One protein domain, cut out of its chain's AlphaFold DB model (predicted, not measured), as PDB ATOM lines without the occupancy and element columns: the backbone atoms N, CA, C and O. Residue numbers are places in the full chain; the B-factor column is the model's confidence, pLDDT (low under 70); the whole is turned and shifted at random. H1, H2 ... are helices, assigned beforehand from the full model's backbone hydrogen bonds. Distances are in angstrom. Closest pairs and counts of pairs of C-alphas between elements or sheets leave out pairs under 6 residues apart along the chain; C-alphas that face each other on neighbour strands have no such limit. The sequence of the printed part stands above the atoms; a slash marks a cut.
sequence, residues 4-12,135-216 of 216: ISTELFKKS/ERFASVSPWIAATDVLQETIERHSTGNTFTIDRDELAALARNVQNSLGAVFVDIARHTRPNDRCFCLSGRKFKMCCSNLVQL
ATOM      1  N   ILE A   4     -10.662  21.820 -34.234       96.56
ATOM      2  CA  ILE A   4     -11.979  21.361 -34.691       96.56
ATOM      3  C   ILE A   4     -12.731  22.554 -35.277       96.56
ATOM      4  O   ILE A   4     -12.911  23.573 -34.612       96.56
ATOM      5  N   SER A   5     -13.187  22.431 -36.522       97.12
ATOM      6  CA  SER A   5     -14.016  23.454 -37.157       97.12
ATOM      7  C   SER A   5     -15.395  23.531 -36.500       97.12
ATOM      8  O   SER A   5     -16.061  22.513 -36.300       97.12
ATOM      9  N   THR A   6     -15.873  24.752 -36.247       95.75
ATOM     10  CA  THR A   6     -17.217  25.001 -35.703       95.75
ATOM     11  C   THR A   6     -18.338  24.535 -36.636       95.75
ATOM     12  O   THR A   6     -19.450  24.282 -36.180       95.75
ATOM     13  N   GLU A   7     -18.048  24.335 -37.926       96.12
ATOM     14  CA  GLU A   7     -18.991  23.785 -38.906       96.12
ATOM     15  C   GLU A   7     -19.455  22.364 -38.567       96.12
ATOM     16  O   GLU A   7     -20.535  21.953 -38.988       96.12
ATOM     17  N   LEU A   8     -18.673  21.603 -37.794       96.69
ATOM     18  CA  LEU A   8     -19.083  20.272 -37.351       96.69
ATOM     19  C   LEU A   8     -20.238  20.328 -36.344       96.69
ATOM     20  O   LEU A   8     -21.086  19.445 -36.355       96.69
ATOM     21  N   PHE A   9     -20.336  21.378 -35.535       96.19
ATOM     22  CA  PHE A   9     -21.392  21.511 -34.524       96.19
ATOM     23  C   PHE A   9     -22.735  21.968 -35.108       96.19
ATOM     24  O   PHE A   9     -23.744  21.949 -34.416       96.19
ATOM     25  N   LYS A  10     -22.757  22.373 -36.384       93.06
ATOM     26  CA  LYS A  10     -23.958  22.842 -37.094       93.06
ATOM     27  C   LYS A  10     -24.636  21.751 -37.929       93.06
ATOM     28  O   LYS A  10     -25.614  22.025 -38.616       93.06
ATOM     29  N   LYS A  11     -24.075  20.538 -37.957       92.44
ATOM     30  CA  LYS A  11     -24.557  19.425 -38.786       92.44
ATOM     31  C   LYS A  11     -25.441  18.488 -37.973       92.44
ATOM     32  O   LYS A  11     -25.186  18.279 -36.792       92.44
ATOM     33  N   SER A  12     -26.411  17.871 -38.645       91.06
ATOM     34  CA  SER A  12     -27.084  16.675 -38.140       91.06
ATOM     35  C   SER A  12     -26.293  15.427 -38.542       91.06
ATOM     36  O   SER A  12     -25.734  15.363 -39.641       91.06
ATOM     37  N   GLU A 135     -19.964   1.642 -28.474       94.25
ATOM     38  CA  GLU A 135     -18.708   1.319 -27.776       94.25
ATOM     39  C   GLU A 135     -17.477   1.234 -28.696       94.25
ATOM     40  O   GLU A 135     -16.431   0.691 -28.347       94.25
ATOM     41  N   ARG A 136     -17.577   1.827 -29.890       95.62
ATOM     42  CA  ARG A 136     -16.468   1.947 -30.842       95.62
ATOM     43  C   ARG A 136     -15.524   3.100 -30.502       95.62
ATOM     44  O   ARG A 136     -14.340   3.039 -30.824       95.62
ATOM     45  N   PHE A 137     -16.059   4.153 -29.892       97.56
ATOM     46  CA  PHE A 137     -15.357   5.395 -29.585       97.56
ATOM     47  C   PHE A 137     -15.561   5.710 -28.106       97.56
ATOM     48  O   PHE A 137     -16.683   5.983 -27.675       97.56
ATOM     49  N   ALA A 138     -14.482   5.686 -27.322       96.56
ATOM     50  CA  ALA A 138     -14.539   5.869 -25.869       96.56
ATOM     51  C   ALA A 138     -15.077   7.253 -25.461       96.56
ATOM     52  O   ALA A 138     -15.547   7.452 -24.344       96.56
ATOM     53  N   SER A 139     -15.008   8.217 -26.378       98.19
ATOM     54  CA  SER A 139     -15.518   9.578 -26.211       98.19
ATOM     55  C   SER A 139     -17.049   9.702 -26.275       98.19
ATOM     56  O   SER A 139     -17.582  10.711 -25.811       98.19
ATOM     57  N   VAL A 140     -17.768   8.701 -26.800       98.56
ATOM     58  CA  VAL A 140     -19.228   8.778 -27.008       98.56
ATOM     59  C   VAL A 140     -19.998   8.706 -25.695       98.56
ATOM     60  O   VAL A 140     -20.864   9.544 -25.465       98.56
ATOM     61  N   SER A 141     -19.675   7.766 -24.806       98.38
ATOM     62  CA  SER A 141     -20.401   7.604 -23.537       98.38
ATOM     63  C   SER A 141     -20.286   8.843 -22.622       98.38
ATOM     64  O   SER A 141     -21.310   9.283 -22.100       98.38
ATOM     65  N   PRO A 142     -19.113   9.503 -22.485       98.50
ATOM     66  CA  PRO A 142     -19.014  10.807 -21.818       98.50
ATOM     67  C   PRO A 142     -19.842  11.920 -22.474       98.50
ATOM     68  O   PRO A 142     -20.374  12.780 -21.772       98.50
ATOM     69  N   TRP A 143     -19.953  11.930 -23.806       98.62
ATOM     70  CA  TRP A 143     -20.802  12.893 -24.508       98.62
ATOM     71  C   TRP A 143     -22.290  12.637 -24.246       98.62
ATOM     72  O   TRP A 143     -22.991  13.582 -23.890       98.62
ATOM     73  N   ILE A 144     -22.743  11.380 -24.312       98.50
ATOM     74  CA  ILE A 144     -24.114  10.987 -23.950       98.50
ATOM     75  C   ILE A 144     -24.434  11.453 -22.525       98.50
ATOM     76  O   ILE A 144     -25.387  12.204 -22.328       98.50
ATOM     77  N   ALA A 145     -23.571  11.134 -21.555       98.31
ATOM     78  CA  ALA A 145     -23.759  11.555 -20.168       98.31
ATOM     79  C   ALA A 145     -23.849  13.087 -20.024       98.31
ATOM     80  O   ALA A 145     -24.687  13.596 -19.285       98.31
ATOM     81  N   ALA A 146     -23.021  13.844 -20.755       98.50
ATOM     82  CA  ALA A 146     -23.100  15.304 -20.755       98.50
ATOM     83  C   ALA A 146     -24.430  15.818 -21.337       98.50
ATOM     84  O   ALA A 146     -24.987  16.783 -20.810       98.50
ATOM     85  N   THR A 147     -24.937  15.193 -22.408       98.06
ATOM     86  CA  THR A 147     -26.236  15.560 -22.994       98.06
ATOM     87  C   THR A 147     -27.394  15.238 -22.063       98.06
ATOM     88  O   THR A 147     -28.282  16.076 -21.920       98.06
ATOM     89  N   ASP A 148     -27.354  14.096 -21.378       97.56
ATOM     90  CA  ASP A 148     -28.414  13.678 -20.462       97.56
ATOM     91  C   ASP A 148     -28.482  14.623 -19.257       97.56
ATOM     92  O   ASP A 148     -29.550  15.141 -18.949       97.56
ATOM     93  N   VAL A 149     -27.335  14.990 -18.666       98.00
ATOM     94  CA  VAL A 149     -27.282  15.985 -17.576       98.00
ATOM     95  C   VAL A 149     -27.863  17.337 -18.009       98.00
ATOM     96  O   VAL A 149     -28.597  17.967 -17.239       98.00
ATOM     97  N   LEU A 150     -27.559  17.801 -19.228       97.62
ATOM     98  CA  LEU A 150     -28.131  19.045 -19.754       97.62
ATOM     99  C   LEU A 150     -29.651  18.921 -19.931       97.62
ATOM    100  O   LEU A 150     -30.383  19.791 -19.462       97.62
ATOM    101  N   GLN A 151     -30.126  17.862 -20.592       95.81
ATOM    102  CA  GLN A 151     -31.549  17.664 -20.885       95.81
ATOM    103  C   GLN A 151     -32.367  17.480 -19.599       95.81
ATOM    104  O   GLN A 151     -33.392  18.139 -19.432       95.81
ATOM    105  N   GLU A 152     -31.891  16.670 -18.653       96.06
ATOM    106  CA  GLU A 152     -32.519  16.491 -17.341       96.06
ATOM    107  C   GLU A 152     -32.592  17.802 -16.564       96.06
ATOM    108  O   GLU A 152     -33.585  18.079 -15.893       96.06
ATOM    109  N   THR A 153     -31.545  18.627 -16.641       96.56
ATOM    110  CA  THR A 153     -31.525  19.915 -15.944       96.56
ATOM    111  C   THR A 153     -32.480  20.911 -16.588       96.56
ATOM    112  O   THR A 153     -33.207  21.580 -15.857       96.56
ATOM    113  N   ILE A 154     -32.556  20.965 -17.921       95.25
ATOM    114  CA  ILE A 154     -33.574  21.750 -18.636       95.25
ATOM    115  C   ILE A 154     -34.980  21.314 -18.219       95.25
ATOM    116  O   ILE A 154     -35.783  22.154 -17.823       95.25
ATOM    117  N   GLU A 155     -35.265  20.014 -18.242       94.06
ATOM    118  CA  GLU A 155     -36.596  19.475 -17.942       94.06
ATOM    119  C   GLU A 155     -36.985  19.603 -16.456       94.06
ATOM    120  O   GLU A 155     -38.157  19.737 -16.090       94.06
ATOM    121  N   ARG A 156     -36.005  19.610 -15.548       94.38
ATOM    122  CA  ARG A 156     -36.244  19.904 -14.127       94.38
ATOM    123  C   ARG A 156     -36.700  21.347 -13.917       94.38
ATOM    124  O   ARG A 156     -37.520  21.593 -13.036       94.38
ATOM    125  N   HIS A 157     -36.182  22.265 -14.727       94.62
ATOM    126  CA  HIS A 157     -36.463  23.697 -14.665       94.62
ATOM    127  C   HIS A 157     -37.500  24.161 -15.699       94.62
ATOM    128  O   HIS A 157     -37.687  25.368 -15.878       94.62
ATOM    129  N   SER A 158     -38.153  23.226 -16.396       93.44
ATOM    130  CA  SER A 158     -39.161  23.524 -17.407       93.44
ATOM    131  C   SER A 158     -40.530  23.811 -16.779       93.44
ATOM    132  O   SER A 158     -40.924  23.270 -15.743       93.44
ATOM    133  N   THR A 159     -41.281  24.688 -17.432       90.69
ATOM    134  CA  THR A 159     -42.728  24.856 -17.308       90.69
ATOM    135  C   THR A 159     -43.267  24.905 -18.734       90.69
ATOM    136  O   THR A 159     -43.121  25.906 -19.446       90.69
ATOM    137  N   GLY A 160     -43.796  23.763 -19.173       86.69
ATOM    138  CA  GLY A 160     -44.090  23.463 -20.570       86.69
ATOM    139  C   GLY A 160     -42.931  23.764 -21.519       86.69
ATOM    140  O   GLY A 160     -41.838  23.213 -21.390       86.69
ATOM    141  N   ASN A 161     -43.156  24.660 -22.477       85.69
ATOM    142  CA  ASN A 161     -42.171  24.998 -23.512       85.69
ATOM    143  C   ASN A 161     -41.145  26.066 -23.098       85.69
ATOM    144  O   ASN A 161     -40.370  26.535 -23.929       85.69
ATOM    145  N   THR A 162     -41.114  26.448 -21.822       90.94
ATOM    146  CA  THR A 162     -40.155  27.421 -21.279       90.94
ATOM    147  C   THR A 162     -39.359  26.802 -20.140       90.94
ATOM    148  O   THR A 162     -39.877  25.942 -19.441       90.94
ATOM    149  N   PHE A 163     -38.113  27.221 -19.930       94.38
ATOM    150  CA  PHE A 163     -37.316  26.818 -18.769       94.38
ATOM    151  C   PHE A 163     -36.578  28.025 -18.186       94.38
ATOM    152  O   PHE A 163     -36.295  28.984 -18.903       94.38
ATOM    153  N   THR A 164     -36.274  27.985 -16.889       96.75
ATOM    154  CA  THR A 164     -35.552  29.064 -16.190       96.75
ATOM    155  C   THR A 164     -34.379  28.486 -15.406       96.75
ATOM    156  O   THR A 164     -34.581  27.785 -14.422       96.75
ATOM    157  N   ILE A 165     -33.154  28.779 -15.846       97.00
ATOM    158  CA  ILE A 165     -31.898  28.296 -15.251       97.00
ATOM    159  C   ILE A 165     -30.948  29.484 -15.100       97.00
ATOM    160  O   ILE A 165     -31.015  30.433 -15.889       97.00
ATOM    161  N   ASP A 166     -30.061  29.432 -14.105       97.69
ATOM    162  CA  ASP A 166     -28.968  30.391 -13.985       97.69
ATOM    163  C   ASP A 166     -28.102  30.429 -15.260       97.69
ATOM    164  O   ASP A 166     -27.820  29.413 -15.905       97.69
ATOM    165  N   ARG A 167     -27.666  31.631 -15.647       97.69
ATOM    166  CA  ARG A 167     -26.923  31.827 -16.897       97.69
ATOM    167  C   ARG A 167     -25.582  31.097 -16.888       97.69
ATOM    168  O   ARG A 167     -25.191  30.554 -17.924       97.69
ATOM    169  N   ASP A 168     -24.868  31.116 -15.768       98.19
ATOM    170  CA  ASP A 168     -23.536  30.529 -15.674       98.19
ATOM    171  C   ASP A 168     -23.617  29.002 -15.598       98.19
ATOM    172  O   ASP A 168     -22.817  28.320 -16.249       98.19
ATOM    173  N   GLU A 169     -24.633  28.471 -14.911       97.75
ATOM    174  CA  GLU A 169     -24.979  27.045 -14.929       97.75
ATOM    175  C   GLU A 169     -25.298  26.562 -16.352       97.75
ATOM    176  O   GLU A 169     -24.650  25.636 -16.852       97.75
ATOM    177  N   LEU A 170     -26.223  27.228 -17.054       97.94
ATOM    178  CA  LEU A 170     -26.586  26.874 -18.429       97.94
ATOM    179  C   LEU A 170     -25.367  26.925 -19.359       97.94
ATOM    180  O   LEU A 170     -25.150  26.020 -20.170       97.94
ATOM    181  N   ALA A 171     -24.537  27.961 -19.228       98.25
ATOM    182  CA  ALA A 171     -23.330  28.101 -20.029       98.25
ATOM    183  C   ALA A 171     -22.295  27.003 -19.719       98.25
ATOM    184  O   ALA A 171     -21.593  26.555 -20.628       98.25
ATOM    185  N   ALA A 172     -22.182  26.554 -18.465       98.44
ATOM    186  CA  ALA A 172     -21.305  25.449 -18.086       98.44
ATOM    187  C   ALA A 172     -21.768  24.117 -18.689       98.44
ATOM    188  O   ALA A 172     -20.950  23.405 -19.277       98.44
ATOM    189  N   LEU A 173     -23.069  23.821 -18.623       98.44
ATOM    190  CA  LEU A 173     -23.660  22.624 -19.221       98.44
ATOM    191  C   LEU A 173     -23.475  22.605 -20.746       98.44
ATOM    192  O   LEU A 173     -22.991  21.617 -21.300       98.44
ATOM    193  N   ALA A 174     -23.765  23.724 -21.418       97.94
ATOM    194  CA  ALA A 174     -23.582  23.856 -22.863       97.94
ATOM    195  C   ALA A 174     -22.115  23.660 -23.285       97.94
ATOM    196  O   ALA A 174     -21.833  22.923 -24.232       97.94
ATOM    197  N   ARG A 175     -21.161  24.259 -22.553       98.06
ATOM    198  CA  ARG A 175     -19.724  24.048 -22.801       98.06
ATOM    199  C   ARG A 175     -19.315  22.594 -22.602       98.06
ATOM    200  O   ARG A 175     -18.500  22.101 -23.375       98.06
ATOM    201  N   ASN A 176     -19.857  21.910 -21.593       98.44
ATOM    202  CA  ASN A 176     -19.544  20.504 -21.352       98.44
ATOM    203  C   ASN A 176     -19.984  19.626 -22.532       98.44
ATOM    204  O   ASN A 176     -19.169  18.872 -23.059       98.44
ATOM    205  N   VAL A 177     -21.225  19.795 -23.006       98.50
ATOM    206  CA  VAL A 177     -21.746  19.090 -24.193       98.50
ATOM    207  C   VAL A 177     -20.915  19.401 -25.438       98.50
ATOM    208  O   VAL A 177     -20.553  18.496 -26.189       98.50
ATOM    209  N   GLN A 178     -20.568  20.670 -25.659       97.75
ATOM    210  CA  GLN A 178     -19.761  21.066 -26.811       97.75
ATOM    211  C   GLN A 178     -18.351  20.454 -26.760       97.75
ATOM    212  O   GLN A 178     -17.857  19.948 -27.768       97.75
ATOM    213  N   ASN A 179     -17.699  20.469 -25.598       97.44
ATOM    214  CA  ASN A 179     -16.351  19.927 -25.439       97.44
ATOM    215  C   ASN A 179     -16.327  18.400 -25.592       97.44
ATOM    216  O   ASN A 179     -15.443  17.872 -26.269       97.44
ATOM    217  N   SER A 180     -17.301  17.692 -25.013       98.31
ATOM    218  CA  SER A 180     -17.400  16.236 -25.140       98.31
ATOM    219  C   SER A 180     -17.737  15.811 -26.574       98.31
ATOM    220  O   SER A 180     -17.109  14.888 -27.085       98.31
ATOM    221  N   LEU A 181     -18.599  16.546 -27.289       98.31
ATOM    222  CA  LEU A 181     -18.842  16.310 -28.718       98.31
ATOM    223  C   LEU A 181     -17.588  16.578 -29.568       98.31
ATOM    224  O   LEU A 181     -17.292  15.844 -30.510       98.31
ATOM    225  N   GLY A 182     -16.804  17.599 -29.213       97.94
ATOM    226  CA  GLY A 182     -15.496  17.840 -29.821       97.94
ATOM    227  C   GLY A 182     -14.557  16.638 -29.677       97.94
ATOM    228  O   GLY A 182     -13.912  16.236 -30.648       97.94
ATOM    229  N   ALA A 183     -14.523  16.015 -28.496       98.06
ATOM    230  CA  ALA A 183     -13.753  14.793 -28.274       98.06
ATOM    231  C   ALA A 183     -14.236  13.636 -29.168       98.06
ATOM    232  O   ALA A 183     -13.397  12.945 -29.745       98.06
ATOM    233  N   VAL A 184     -15.553  13.492 -29.366       98.50
ATOM    234  CA  VAL A 184     -16.135  12.514 -30.305       98.50
ATOM    235  C   VAL A 184     -15.638  12.743 -31.732       98.50
ATOM    236  O   VAL A 184     -15.185  11.803 -32.383       98.50
ATOM    237  N   PHE A 185     -15.629  13.986 -32.225       98.31
ATOM    238  CA  PHE A 185     -15.117  14.273 -33.571       98.31
ATOM    239  C   PHE A 185     -13.637  13.916 -33.739       98.31
ATOM    240  O   PHE A 185     -13.249  13.388 -34.784       98.31
ATOM    241  N   VAL A 186     -12.811  14.182 -32.724       97.81
ATOM    242  CA  VAL A 186     -11.383  13.829 -32.740       97.81
ATOM    243  C   VAL A 186     -11.197  12.316 -32.750       97.81
ATOM    244  O   VAL A 186     -10.398  11.804 -33.536       97.81
ATOM    245  N   ASP A 187     -11.935  11.599 -31.907       97.38
ATOM    246  CA  ASP A 187     -11.852  10.147 -31.790       97.38
ATOM    247  C   ASP A 187     -12.283   9.458 -33.094       97.38
ATOM    248  O   ASP A 187     -11.543   8.644 -33.650       97.38
ATOM    249  N   ILE A 188     -13.411   9.883 -33.673       97.25
ATOM    250  CA  ILE A 188     -13.867   9.403 -34.981       97.25
ATOM    251  C   ILE A 188     -12.818   9.697 -36.059       97.25
ATOM    252  O   ILE A 188     -12.476   8.805 -36.839       97.25
ATOM    253  N   ALA A 189     -12.280  10.921 -36.119       96.50
ATOM    254  CA  ALA A 189     -11.303  11.306 -37.139       96.50
ATOM    255  C   ALA A 189     -10.010  10.478 -37.062       96.50
ATOM    256  O   ALA A 189      -9.487  10.082 -38.103       96.50
ATOM    257  N   ARG A 190      -9.526  10.154 -35.854       96.00
ATOM    258  CA  ARG A 190      -8.355   9.277 -35.641       96.00
ATOM    259  C   ARG A 190      -8.565   7.859 -36.163       96.00
ATOM    260  O   ARG A 190      -7.611   7.215 -36.591       96.00
ATOM    261  N   HIS A 191      -9.807   7.389 -36.146       95.69
ATOM    262  CA  HIS A 191     -10.180   6.020 -36.495       95.69
ATOM    263  C   HIS A 191     -10.859   5.895 -37.871       95.69
ATOM    264  O   HIS A 191     -11.312   4.806 -38.231       95.69
ATOM    265  N   THR A 192     -10.929   6.979 -38.652       95.31
ATOM    266  CA  THR A 192     -11.542   6.992 -39.990       95.31
ATOM    267  C   THR A 192     -10.468   7.128 -41.064       95.31
ATOM    268  O   THR A 192      -9.716   8.103 -41.094       95.31
ATOM    269  N   ARG A 193     -10.391   6.173 -41.997       96.31
ATOM    270  CA  ARG A 193      -9.393   6.212 -43.076       96.31
ATOM    271  C   ARG A 193      -9.808   7.213 -44.160       96.31
ATOM    272  O   ARG A 193     -10.999   7.413 -44.400       96.31
ATOM    273  N   PRO A 194      -8.858   7.785 -44.926       96.06
ATOM    274  CA  PRO A 194      -9.155   8.793 -45.952       96.06
ATOM    275  C   PRO A 194     -10.236   8.398 -46.975       96.06
ATOM    276  O   PRO A 194     -10.979   9.252 -47.461       96.06
ATOM    277  N   ASN A 195     -10.314   7.113 -47.335       97.38
ATOM    278  CA  ASN A 195     -11.254   6.610 -48.339       97.38
ATOM    279  C   ASN A 195     -12.555   6.037 -47.751       97.38
ATOM    280  O   ASN A 195     -13.437   5.694 -48.540       97.38
ATOM    281  N   ASP A 196     -12.688   5.965 -46.424       96.44
ATOM    282  CA  ASP A 196     -13.921   5.523 -45.768       96.44
ATOM    283  C   ASP A 196     -15.042   6.540 -46.018       96.44
ATOM    284  O   ASP A 196     -14.793   7.703 -46.360       96.44
ATOM    285  N   ARG A 197     -16.301   6.118 -45.866       96.25
ATOM    286  CA  ARG A 197     -17.437   7.049 -45.911       96.25
ATOM    287  C   ARG A 197     -17.349   8.012 -44.731       96.25
ATOM    288  O   ARG A 197     -17.007   7.625 -43.621       96.25
ATOM    289  N   CYS A 198     -17.634   9.282 -44.987       96.69
ATOM    290  CA  CYS A 198     -17.570  10.309 -43.964       96.69
ATOM    291  C   CYS A 198     -18.680  10.112 -42.923       96.69
ATOM    292  O   CYS A 198     -19.833   9.900 -43.290       96.69
ATOM    293  N   PHE A 199     -18.349  10.304 -41.646       95.94
ATOM    294  CA  PHE A 199     -19.271  10.157 -40.515       95.94
ATOM    295  C   PHE A 199     -20.462  11.132 -40.515       95.94
ATOM    296  O   PHE A 199     -21.370  10.972 -39.716       95.94
ATOM    297  N   CYS A 200     -20.471  12.151 -41.379       95.19
ATOM    298  CA  CYS A 200     -21.510  13.185 -41.434       95.19
ATOM    299  C   CYS A 200     -22.675  12.854 -42.375       95.19
ATOM    300  O   CYS A 200     -23.339  13.764 -42.865       95.19
ATOM    301  N   LEU A 201     -22.833  11.578 -42.740       92.81
ATOM    302  CA  LEU A 201     -23.894  11.073 -43.620       92.81
ATOM    303  C   LEU A 201     -23.944  11.667 -45.043       92.81
ATOM    304  O   LEU A 201     -24.781  11.271 -45.845       92.81
ATOM    305  N   SER A 202     -22.987  12.513 -45.436       93.62
ATOM    306  CA  SER A 202     -22.940  13.118 -46.784       93.62
ATOM    307  C   SER A 202     -22.718  12.134 -47.946       93.62
ATOM    308  O   SER A 202     -22.654  12.551 -49.100       93.62
ATOM    309  N   GLY A 203     -22.461  10.853 -47.667       93.50
ATOM    310  CA  GLY A 203     -22.099   9.840 -48.667       93.50
ATOM    311  C   GLY A 203     -20.697   9.998 -49.280       93.50
ATOM    312  O   GLY A 203     -20.201   9.079 -49.941       93.50
ATOM    313  N   ARG A 204     -20.001  11.118 -49.049       96.88
ATOM    314  CA  ARG A 204     -18.648  11.376 -49.574       96.88
ATOM    315  C   ARG A 204     -17.574  10.588 -48.820       96.88
ATOM    316  O   ARG A 204     -17.774  10.168 -47.683       96.88
ATOM    317  N   LYS A 205     -16.404  10.416 -49.449       97.75
ATOM    318  CA  LYS A 205     -15.198   9.902 -48.772       97.75
ATOM    319  C   LYS A 205     -14.729  10.899 -47.709       97.75
ATOM    320  O   LYS A 205     -14.802  12.105 -47.947       97.75
ATOM    321  N   PHE A 206     -14.196  10.422 -46.587       97.38
ATOM    322  CA  PHE A 206     -13.764  11.259 -45.464       97.38
ATOM    323  C   PHE A 206     -12.749  12.341 -45.876       97.38
ATOM    324  O   PHE A 206     -12.923  13.517 -45.538       97.38
ATOM    325  N   LYS A 207     -11.765  11.988 -46.717       96.62
ATOM    326  CA  LYS A 207     -10.770  12.930 -47.272       96.62
ATOM    327  C   LYS A 207     -11.360  14.066 -48.119       96.62
ATOM    328  O   LYS A 207     -10.744  15.107 -48.274       96.62
ATOM    329  N   MET A 208     -12.555  13.855 -48.676       96.94
ATOM    330  CA  MET A 208     -13.274  14.822 -49.516       96.94
ATOM    331  C   MET A 208     -14.401  15.529 -48.745       96.94
ATOM    332  O   MET A 208     -15.279  16.144 -49.350       96.94
ATOM    333  N   CYS A 209     -14.445  15.369 -47.420       96.75
ATOM    334  CA  CYS A 209     -15.507  15.896 -46.576       96.75
ATOM    335  C   CYS A 209     -14.953  16.397 -45.233       96.75
ATOM    336  O   CYS A 209     -14.290  17.428 -45.216       96.75
ATOM    337  N   CYS A 210     -15.217  15.715 -44.112       96.88
ATOM    338  CA  CYS A 210     -14.924  16.260 -42.782       96.88
ATOM    339  C   CYS A 210     -13.466  16.128 -42.327       96.88
ATOM    340  O   CYS A 210     -13.132  16.674 -41.284       96.88
ATOM    341  N   SER A 211     -12.590  15.451 -43.074       95.12
ATOM    342  CA  SER A 211     -11.165  15.346 -42.698       95.12
ATOM    343  C   SER A 211     -10.494  16.709 -42.520       95.12
ATOM    344  O   SER A 211      -9.808  16.925 -41.533       95.12
ATOM    345  N   ASN A 212     -10.769  17.672 -43.402       94.44
ATOM    346  CA  ASN A 212     -10.214  19.027 -43.302       94.44
ATOM    347  C   ASN A 212     -10.849  19.866 -42.177       94.44
ATOM    348  O   ASN A 212     -10.412  20.987 -41.928       94.44
ATOM    349  N   LEU A 213     -11.898  19.353 -41.524       96.50
ATOM    350  CA  LEU A 213     -12.588  20.009 -40.411       96.50
ATOM    351  C   LEU A 213     -12.059  19.554 -39.045       96.50
ATOM    352  O   LEU A 213     -12.446  20.137 -38.034       96.50
ATOM    353  N   VAL A 214     -11.194  18.536 -39.013       95.56
ATOM    354  CA  VAL A 214     -10.526  18.049 -37.803       95.56
ATOM    355  C   VAL A 214      -9.035  17.919 -38.097       95.56
ATOM    356  O   VAL A 214      -8.602  16.999 -38.785       95.56
ATOM    357  N   GLN A 215      -8.238  18.843 -37.574       92.38
ATOM    358  CA  GLN A 215      -6.779  18.750 -37.613       92.38
ATOM    359  C   GLN A 215      -6.335  18.004 -36.357       92.38
ATOM    360  O   GLN A 215      -6.629  18.465 -35.255       92.38
ATOM    361  N   LEU A 216      -5.713  16.834 -36.522       90.88
ATOM    362  CA  LEU A 216      -5.321  15.939 -35.425       90.88
ATOM    363  C   LEU A 216      -4.002  16.335 -34.759       90.88
ATOM    364  O   LEU A 216      -3.085  16.775 -35.484       90.88
TER     365      LEU A 216
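Overview. This is residues 4 to 12 and 135 to 216 of the 216 residues of an uncharacterized protein of Rhizobium radiobacter (UniProt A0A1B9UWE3). A long helical hairpin, H2 and H3, makes the length of a loose rod, with H3 the longer of its two helices. Near the end of H3 at residue 190, a looping stretch, residues 191 to 209, and the short helix H4 form a small head, while the short helix H1 lies beside H3 near residue 178. The printed part has 91 residues with four named helices, in the order H1, H2, H3, H4, and no named strand; the class is all helix, with 50 residues in named elements. The whole is loose, with a radius of gyration of the C-alphas of 15.7 A, and the C-alphas span 47 by 23 by 20 A.

Arrangement. H1, residues 6 to 10, is close to but not clearly touching H3, residues 167 to 190; their closest C-alphas, those of Phe 9 and Gln 178, are 7.9 A apart. H1 and H4, residues 210 to 213, only just touch, with 3 pairs of C-alphas within 8 A; the closest, those of Leu 8 and Leu 213, are 7.2 A apart. H2, residues 140 to 156, is apart from H1 and from H4. H2 and H3 touch and form a helical hairpin, their lines at a shallow tilt of 22 degrees, opposite ways. H3 touches H2 with residues 173 to 184 alone, and their closest C-alphas, those of Trp 143 and Ser 180, are 4.8 A apart. Between these two helices, residues 158 to 159 form a short antiparallel pairing with residues 162 to 163. H3 and H4 are close but not clearly touching, the closest C-alphas being those of Ala 189 and Ser 211, 6.9 A apart. Every O i to N i+4 pair is within hydrogen-bond range in H2 and H3; in H1 it is 0 of 1, with 2 of 2 O i to N i+3 pairs within range, and H4 is too short for an O i to N i+4 pair.

Along the chain. H1 runs from Thr 6, with its C-alpha at (-17.217, 25.001, -35.703), to Lys 10. H2 runs from Val 140 to Arg 156, 24.1 A from first to last C-alpha. H3 begins with C-alpha 167 at (-26.923, 31.827, -16.897) and ends at Arg 190, 34.7 A from first to last C-alpha. H4 runs from Cys 210 to Leu 213, whose C-alpha is at (-12.588, 20.009, -40.411).

Size, cuts and confidence. The C-alphas of Thr 159 and Asn 195, the two farthest apart, are 47.8 A apart. Residues 13 to 134 are cut out, and C-alphas 12 and 135 are 20.3 A apart across the cut, which falls in the link from H1 to H2. The link from H2 to H3, 10 residues, is short, and the link from H3 to H4, 19 residues, is long. The mean pLDDT of the printed part is 96.2, and no printed residue is under 70.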